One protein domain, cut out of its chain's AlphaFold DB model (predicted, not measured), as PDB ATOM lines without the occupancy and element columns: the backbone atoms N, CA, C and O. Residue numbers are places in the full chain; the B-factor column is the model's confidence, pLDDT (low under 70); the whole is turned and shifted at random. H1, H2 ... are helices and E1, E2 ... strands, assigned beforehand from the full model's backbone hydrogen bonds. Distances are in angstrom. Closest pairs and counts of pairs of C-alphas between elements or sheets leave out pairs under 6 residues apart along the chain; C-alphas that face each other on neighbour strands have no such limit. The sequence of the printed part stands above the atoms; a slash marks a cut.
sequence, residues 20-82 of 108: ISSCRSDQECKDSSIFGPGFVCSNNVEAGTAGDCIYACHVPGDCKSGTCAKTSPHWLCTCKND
ATOM      1  N   ILE A  20      -4.213 -51.528 327.146       53.56
ATOM      2  CA  ILE A  20      -3.577 -50.480 327.920       53.56
ATOM      3  C   ILE A  20      -2.140 -50.549 327.427       53.56
ATOM      4  O   ILE A  20      -1.347 -51.370 327.885       53.56
ATOM      5  N   SER A  21      -1.862 -49.822 326.347       64.06
ATOM      6  CA  SER A  21      -0.536 -49.760 325.761       64.06
ATOM      7  C   SER A  21       0.262 -48.876 326.693       64.06
ATOM      8  O   SER A  21       0.361 -47.662 326.525       64.06
ATOM      9  N   SER A  22       0.738 -49.540 327.736       78.00
ATOM     10  CA  SER A  22       1.596 -48.987 328.743       78.00
ATOM     11  C   SER A  22       2.834 -48.427 328.051       78.00
ATOM     12  O   SER A  22       3.469 -49.152 327.283       78.00
ATOM     13  N   CYS A  23       3.168 -47.173 328.294       82.88
ATOM     14  CA  CYS A  23       4.266 -46.483 327.630       82.88
ATOM     15  C   CYS A  23       5.404 -46.192 328.608       82.88
ATOM     16  O   CYS A  23       5.209 -46.087 329.820       82.88
ATOM     17  N   ARG A  24       6.619 -46.032 328.089       86.44
ATOM     18  CA  ARG A  24       7.759 -45.481 328.844       86.44
ATOM     19  C   ARG A  24       8.249 -44.152 328.288       86.44
ATOM     20  O   ARG A  24       9.073 -43.494 328.919       86.44
ATOM     21  N   SER A  25       7.762 -43.762 327.114       87.62
ATOM     22  CA  SER A  25       8.131 -42.526 326.439       87.62
ATOM     23  C   SER A  25       7.012 -42.038 325.525       87.62
ATOM     24  O   SER A  25       6.206 -42.826 325.032       87.62
ATOM     25  N   ASP A  26       6.993 -40.735 325.244       88.44
ATOM     26  CA  ASP A  26       6.042 -40.141 324.294       88.44
ATOM     27  C   ASP A  26       6.193 -40.733 322.888       88.44
ATOM     28  O   ASP A  26       5.221 -40.824 322.142       88.44
ATOM     29  N   GLN A  27       7.410 -41.153 322.525       88.94
ATOM     30  CA  GLN A  27       7.692 -41.731 321.215       88.94
ATOM     31  C   GLN A  27       6.946 -43.055 321.005       88.94
ATOM     32  O   GLN A  27       6.403 -43.275 319.930       88.94
ATOM     33  N   GLU A  28       6.826 -43.888 322.044       86.75
ATOM     34  CA  GLU A  28       6.036 -45.128 321.977       86.75
ATOM     35  C   GLU A  28       4.560 -44.851 321.678       86.75
ATOM     36  O   GLU A  28       3.931 -45.581 320.916       86.75
ATOM     37  N   CYS A  29       4.012 -43.769 322.231       84.50
ATOM     38  CA  CYS A  29       2.642 -43.360 321.945       84.50
ATOM     39  C   CYS A  29       2.489 -42.837 320.510       84.50
ATOM     40  O   CYS A  29       1.523 -43.184 319.831       84.50
ATOM     41  N   LYS A  30       3.468 -42.064 320.027       85.12
ATOM     42  CA  LYS A  30       3.478 -41.481 318.674       85.12
ATOM     43  C   LYS A  30       3.665 -42.517 317.566       85.12
ATOM     44  O   LYS A  30       3.058 -42.370 316.509       85.12
ATOM     45  N   ASP A  31       4.465 -43.550 317.816       85.75
ATOM     46  CA  ASP A  31       4.745 -44.629 316.859       85.75
ATOM     47  C   ASP A  31       3.721 -45.773 316.936       85.75
ATOM     48  O   ASP A  31       3.712 -46.670 316.090       85.75
ATOM     49  N   SER A  32       2.847 -45.756 317.947       78.94
ATOM     50  CA  SER A  32       1.805 -46.763 318.120       78.94
ATOM     51  C   SER A  32       0.808 -46.738 316.964       78.94
ATOM     52  O   SER A  32       0.236 -45.702 316.631       78.94
ATOM     53  N   SER A  33       0.512 -47.918 316.420       74.56
ATOM     54  CA  SER A  33      -0.547 -48.111 315.422       74.56
ATOM     55  C   SER A  33      -1.963 -47.923 315.981       74.56
ATOM     56  O   SER A  33      -2.918 -47.897 315.207       74.56
ATOM     57  N   ILE A  34      -2.104 -47.817 317.309       71.75
ATOM     58  CA  ILE A  34      -3.386 -47.648 318.009       71.75
ATOM     59  C   ILE A  34      -3.645 -46.175 318.359       71.75
ATOM     60  O   ILE A  34      -4.798 -45.750 318.349       71.75
ATOM     61  N   PHE A  35      -2.595 -45.407 318.673       76.25
ATOM     62  CA  PHE A  35      -2.706 -44.010 319.105       76.25
ATOM     63  C   PHE A  35      -2.216 -43.041 318.030       76.25
ATOM     64  O   PHE A  35      -3.018 -42.382 317.372       76.25
ATOM     65  N   GLY A  36      -0.898 -42.974 317.841       78.06
ATOM     66  CA  GLY A  36      -0.267 -42.105 316.867       78.06
ATOM     67  C   GLY A  36       0.022 -40.689 317.388       78.06
ATOM     68  O   GLY A  36       0.054 -40.433 318.597       78.06
ATOM     69  N   PRO A  37       0.271 -39.741 316.470       79.50
ATOM     70  CA  PRO A  37       0.575 -38.352 316.802       79.50
ATOM     71  C   PRO A  37      -0.502 -37.683 317.672       79.50
ATOM     72  O   PRO A  37      -1.696 -37.904 317.482       79.50
ATOM     73  N   GLY A  38      -0.076 -36.829 318.609       77.56
ATOM     74  CA  GLY A  38      -0.957 -36.159 319.579       77.56
ATOM     75  C   GLY A  38      -1.146 -36.913 320.897       77.56
ATOM     76  O   GLY A  38      -1.775 -36.391 321.815       77.56
ATOM     77  N   PHE A  39      -0.578 -38.113 321.012       81.75
ATOM     78  CA  PHE A  39      -0.504 -38.850 322.265       81.75
ATOM     79  C   PHE A  39       0.871 -38.721 322.912       81.75
ATOM     80  O   PHE A  39       1.904 -38.791 322.244       81.75
ATOM     81  N   VAL A  40       0.861 -38.580 324.232       85.50
ATOM     82  CA  VAL A  40       2.053 -38.547 325.084       85.50
ATOM     83  C   VAL A  40       1.903 -39.560 326.205       85.50
ATOM     84  O   VAL A  40       0.795 -39.992 326.530       85.50
ATOM     85  N   CYS A  41       3.025 -39.956 326.791       87.12
ATOM     86  CA  CYS A  41       3.021 -40.913 327.876       87.12
ATOM     87  C   CYS A  41       2.671 -40.225 329.194       87.12
ATOM     88  O   CYS A  41       3.256 -39.202 329.534       87.12
ATOM     89  N   SER A  42       1.712 -40.746 329.955       85.06
ATOM     90  CA  SER A  42       1.325 -40.120 331.215       85.06
ATOM     91  C   SER A  42       2.438 -40.254 332.260       85.06
ATOM     92  O   SER A  42       2.953 -41.333 332.540       85.06
ATOM     93  N   ASN A  43       2.778 -39.129 332.889       73.19
ATOM     94  CA  ASN A  43       3.791 -39.076 333.953       73.19
ATOM     95  C   ASN A  43       3.196 -39.405 335.336       73.19
ATOM     96  O   ASN A  43       3.903 -39.367 336.339       73.19
ATOM     97  N   ASN A  44       1.885 -39.668 335.404       65.31
ATOM     98  CA  ASN A  44       1.122 -39.885 336.640       65.31
ATOM     99  C   ASN A  44       1.193 -41.341 337.117       65.31
ATOM    100  O   ASN A  44       0.199 -41.908 337.564       65.31
ATOM    101  N   VAL A  45       2.369 -41.946 337.011       65.94
ATOM    102  CA  VAL A  45       2.601 -43.329 337.413       65.94
ATOM    103  C   VAL A  45       3.749 -43.399 338.412       65.94
ATOM    104  O   VAL A  45       4.628 -42.536 338.431       65.94
ATOM    105  N   GLU A  46       3.717 -44.396 339.296       63.78
ATOM    106  CA  GLU A  46       4.775 -44.595 340.287       63.78
ATOM    107  C   GLU A  46       6.131 -44.767 339.586       63.78
ATOM    108  O   GLU A  46       6.219 -45.373 338.513       63.78
ATOM    109  N   ALA A  47       7.209 -44.245 340.181       51.72
ATOM    110  CA  ALA A  47       8.541 -44.344 339.590       51.72
ATOM    111  C   ALA A  47       8.898 -45.814 339.293       51.72
ATOM    112  O   ALA A  47       8.915 -46.655 340.188       51.72
ATOM    113  N   GLY A  48       9.187 -46.118 338.024       53.56
ATOM    114  CA  GLY A  48       9.494 -47.475 337.554       53.56
ATOM    115  C   GLY A  48       8.308 -48.250 336.966       53.56
ATOM    116  O   GLY A  48       8.522 -49.316 336.382       53.56
ATOM    117  N   THR A  49       7.089 -47.716 337.043       61.78
ATOM    118  CA  THR A  49       5.906 -48.273 336.369       61.78
ATOM    119  C   THR A  49       5.705 -47.630 334.996       61.78
ATOM    120  O   THR A  49       6.246 -46.561 334.711       61.78
ATOM    121  N   ALA A  50       5.018 -48.333 334.097       68.38
ATOM    122  CA  ALA A  50       4.737 -47.820 332.763       68.38
ATOM    123  C   ALA A  50       3.514 -46.889 332.809       68.38
ATOM    124  O   ALA A  50       2.556 -47.173 333.525       68.38
ATOM    125  N   GLY A  51       3.593 -45.780 332.072       79.62
ATOM    126  CA  GLY A  51       2.532 -44.789 331.923       79.62
ATOM    127  C   GLY A  51       1.413 -45.270 331.013       79.62
ATOM    128  O   GLY A  51       1.512 -46.331 330.407       79.62
ATOM    129  N   ASP A  52       0.389 -44.444 330.850       81.69
ATOM    130  CA  ASP A  52      -0.662 -44.644 329.852       81.69
ATOM    131  C   ASP A  52      -0.502 -43.618 328.735       81.69
ATOM    132  O   ASP A  52      -0.291 -42.436 329.007       81.69
ATOM    133  N   CYS A  53      -0.639 -44.031 327.475       80.44
ATOM    134  CA  CYS A  53      -0.722 -43.061 326.389       80.44
ATOM    135  C   CYS A  53      -2.035 -42.284 326.492       80.44
ATOM    136  O   CYS A  53      -3.124 -42.841 326.340       80.44
ATOM    137  N   ILE A  54      -1.920 -40.983 326.724       77.38
ATOM    138  CA  ILE A  54      -3.046 -40.065 326.854       77.38
ATOM    139  C   ILE A  54      -2.960 -38.988 325.783       77.38
ATOM    140  O   ILE A  54      -1.874 -38.598 325.350       77.38
ATOM    141  N   TYR A  55      -4.115 -38.485 325.362       76.94
ATOM    142  CA  TYR A  55      -4.164 -37.328 324.481       76.94
ATOM    143  C   TYR A  55      -3.883 -36.066 325.303       76.94
ATOM    144  O   TYR A  55      -4.756 -35.537 325.993       76.94
ATOM    145  N   ALA A  56      -2.629 -35.639 325.285       80.19
ATOM    146  CA  ALA A  56      -2.100 -34.503 326.025       80.19
ATOM    147  C   ALA A  56      -0.817 -34.026 325.329       80.19
ATOM    148  O   ALA A  56      -0.450 -34.521 324.265       80.19
ATOM    149  N   CYS A  57      -0.125 -33.062 325.923       83.88
ATOM    150  CA  CYS A  57       1.152 -32.587 325.409       83.88
ATOM    151  C   CYS A  57       2.151 -32.345 326.542       83.88
ATOM    152  O   CYS A  57       1.777 -32.011 327.665       83.88
ATOM    153  N   HIS A  58       3.437 -32.477 326.240       87.94
ATOM    154  CA  HIS A  58       4.535 -32.057 327.112       87.94
ATOM    155  C   HIS A  58       5.259 -30.840 326.542       87.94
ATOM    156  O   HIS A  58       5.764 -30.001 327.291       87.94
ATOM    157  N   VAL A  59       5.274 -30.714 325.215       87.38
ATOM    158  CA  VAL A  59       5.897 -29.613 324.484       87.38
ATOM    159  C   VAL A  59       5.008 -29.145 323.327       87.38
ATOM    160  O   VAL A  59       4.158 -29.894 322.848       87.38
ATOM    161  N   PRO A  60       5.198 -27.914 322.811       83.06
ATOM    162  CA  PRO A  60       4.429 -27.426 321.663       83.06
ATOM    163  C   PRO A  60       4.521 -28.314 320.413       83.06
ATOM    164  O   PRO A  60       3.576 -28.352 319.637       83.06
ATOM    165  N   GLY A  61       5.628 -29.044 320.229       84.50
ATOM    166  CA  GLY A  61       5.814 -29.965 319.101       84.50
ATOM    167  C   GLY A  61       4.947 -31.228 319.148       84.50
ATOM    168  O   GLY A  61       4.876 -31.937 318.150       84.50
ATOM    169  N   ASP A  62       4.281 -31.510 320.271       81.94
ATOM    170  CA  ASP A  62       3.309 -32.607 320.371       81.94
ATOM    171  C   ASP A  62       1.957 -32.233 319.752       81.94
ATOM    172  O   ASP A  62       1.130 -33.100 319.475       81.94
ATOM    173  N   CYS A  63       1.735 -30.937 319.523       78.44
ATOM    174  CA  CYS A  63       0.526 -30.407 318.923       78.44
ATOM    175  C   CYS A  63       0.679 -30.313 317.407       78.44
ATOM    176  O   CYS A  63       1.709 -29.874 316.896       78.44
ATOM    177  N   LYS A  64      -0.379 -30.666 316.674       80.94
ATOM    178  CA  LYS A  64      -0.419 -30.493 315.215       80.94
ATOM    179  C   LYS A  64      -0.302 -29.017 314.836       80.94
ATOM    180  O   LYS A  64       0.421 -28.670 313.905       80.94
ATOM    181  N   SER A  65      -0.988 -28.150 315.575       76.56
ATOM    182  CA  SER A  65      -0.789 -26.707 315.549       76.56
ATOM    183  C   SER A  65      -1.090 -26.096 316.926       76.56
ATOM    184  O   SER A  65      -1.529 -26.779 317.852       76.56
ATOM    185  N   GLY A  66      -0.806 -24.802 317.088       74.75
ATOM    186  CA  GLY A  66      -1.034 -24.089 318.345       74.75
ATOM    187  C   GLY A  66       0.058 -24.310 319.392       74.75
ATOM    188  O   GLY A  66       1.232 -24.478 319.068       74.75
ATOM    189  N   THR A  67      -0.319 -24.217 320.668       81.88
ATOM    190  CA  THR A  67       0.594 -24.308 321.812       81.88
ATOM    191  C   THR A  67       0.124 -25.357 322.803       81.88
ATOM    192  O   THR A  67      -1.074 -25.596 322.944       81.88
ATOM    193  N   CYS A  68       1.069 -25.952 323.525       82.94
ATOM    194  CA  CYS A  68       0.758 -26.815 324.653       82.94
ATOM    195  C   CYS A  68       0.414 -25.951 325.876       82.94
ATOM    196  O   CYS A  68       1.301 -25.373 326.511       82.94
ATOM    197  N   ALA A  69      -0.876 -25.806 326.172       82.12
ATOM    198  CA  ALA A  69      -1.363 -24.993 327.274       82.12
ATOM    199  C   ALA A  69      -1.419 -25.803 328.569       82.12
ATOM    200  O   ALA A  69      -1.942 -26.916 328.616       82.12
ATOM    201  N   LYS A  70      -0.915 -25.208 329.654       79.50
ATOM    202  CA  LYS A  70      -0.965 -25.832 330.975       79.50
ATOM    203  C   LYS A  70      -2.389 -25.813 331.510       79.50
ATOM    204  O   LYS A  70      -2.864 -24.785 331.986       79.50
ATOM    205  N   THR A  71      -3.033 -26.966 331.479       69.75
ATOM    206  CA  THR A  71      -4.294 -27.213 332.175       69.75
ATOM    207  C   THR A  71      -4.134 -28.275 333.246       69.75
ATOM    208  O   THR A  71      -3.149 -29.009 333.278       69.75
ATOM    209  N   SER A  72      -5.073 -28.297 334.187       65.69
ATOM    210  CA  SER A  72      -5.136 -29.320 335.228       65.69
ATOM    211  C   SER A  72      -6.184 -30.364 334.834       65.69
ATOM    212  O   SER A  72      -7.275 -29.965 334.420       65.69
ATOM    213  N   PRO A  73      -5.906 -31.673 334.955       69.56
ATOM    214  CA  PRO A  73      -4.670 -32.279 335.470       69.56
ATOM    215  C   PRO A  73      -3.549 -32.454 334.425       69.56
ATOM    216  O   PRO A  73      -2.421 -32.756 334.804       69.56
ATOM    217  N   HIS A  74      -3.833 -32.258 333.133       76.50
ATOM    218  CA  HIS A  74      -2.882 -32.459 332.033       76.50
ATOM    219  C   HIS A  74      -2.797 -31.234 331.130       76.50
ATOM    220  O   HIS A  74      -3.777 -30.500 330.981       76.50
ATOM    221  N   TRP A  75      -1.639 -31.027 330.502       81.12
ATOM    222  CA  TRP A  75      -1.481 -29.980 329.498       81.12
ATOM    223  C   TRP A  75      -2.095 -30.440 328.182       81.12
ATOM    224  O   TRP A  75      -1.951 -31.597 327.790       81.12
ATOM    225  N   LEU A  76      -2.798 -29.530 327.519       79.19
ATOM    226  CA  LEU A  76      -3.579 -29.818 326.324       79.19
ATOM    227  C   LEU A  76      -3.200 -28.851 325.205       79.19
ATOM    228  O   LEU A  76      -2.860 -27.690 325.448       79.19
ATOM    229  N   CYS A  77      -3.289 -29.320 323.965       76.75
ATOM    230  CA  CYS A  77      -3.060 -28.476 322.802       76.75
ATOM    231  C   CYS A  77      -4.183 -27.443 322.643       76.75
ATOM    232  O   CYS A  77      -5.370 -27.756 322.737       76.75
ATOM    233  N   THR A  78      -3.811 -26.194 322.369       73.44
ATOM    234  CA  THR A  78      -4.761 -25.168 321.938       73.44
ATOM    235  C   THR A  78      -5.059 -25.372 320.458       73.44
ATOM    236  O   THR A  78      -4.192 -25.115 319.625       73.44
ATOM    237  N   CYS A  79      -6.278 -25.769 320.120       70.19
ATOM    238  CA  CYS A  79      -6.737 -25.806 318.736       70.19
ATOM    239  C   CYS A  79      -7.704 -24.646 318.476       70.19
ATOM    240  O   CYS A  79      -8.476 -24.271 319.359       70.19
ATOM    241  N   LYS A  80      -7.677 -24.077 317.264       64.50
ATOM    242  CA  LYS A  80      -8.687 -23.090 316.837       64.50
ATOM    243  C   LYS A  80      -9.897 -23.748 316.165       64.50
ATOM    244  O   LYS A  80     -10.961 -23.144 316.135       64.50
ATOM    245  N   ASN A  81      -9.717 -24.941 315.595       65.12
ATOM    246  CA  ASN A  81     -10.732 -25.782 314.950       65.12
ATOM    247  C   ASN A  81     -10.251 -27.250 314.942       65.12
ATOM    248  O   ASN A  81      -9.103 -27.523 315.286       65.12
ATOM    249  N   ASP A  82     -11.085 -28.195 314.509       67.19
ATOM    250  CA  ASP A  82     -10.733 -29.624 314.530       67.19
ATOM    251  C   ASP A  82      -9.586 -29.999 313.580       67.19
ATOM    252  O   ASP A  82      -8.826 -30.930 313.854       67.19
TER     253      ASP A  82
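What this domain is: This is residues 20 to 82 of the 108 residues of an uncharacterized protein of Rhizophagus sp. MUCL 43196 (UniProt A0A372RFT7). Little regular structure: a short helix, H1, packs on a small two-stranded hairpin, E1 and E2, at one end, and the looping stretch of residues 56 to 82, without a named element, makes the other end. Two short pairings add to this, residues 22 to 23 with 51 to 52 of E2 and 68 to 69 with 76 to 77, both antiparallel. The 63 printed residues hold H1, E1, E2 in that order, class mixed, with 14 residues in named elements; the whole is compact, radius of gyration of the C-alphas 11.5 A, spans 35 by 26 by 16 A.

How they stand to each other: The closest C-alphas of H1, residues 26 to 31, and E1, residues 39 to 41, are Asp 26 and Val 40, 4.4 A apart. E1 and E2, residues 51 to 55, form an antiparallel hairpin at 156 degrees, with N 40 and O 54 within hydrogen-bond range at 3.0 A. In H1 every O i to N i+4 pair is within range.

Where its parts are: H1 spans 8.8 A from C-alpha 26 at (6.042, -40.141, 324.294), E1 6.9 A, and E2 12.5 A to C-alpha 55 at (-4.164, -37.328, 324.481).

The domain as a whole: The C-alphas farthest apart, Gly 48 and Asn 81, are 37.3 A apart. The printed part has no cut, and both links are short. pLDDT is under 70 at residues 20 to 21, 44 to 50, 71 to 73 and 80 to 82.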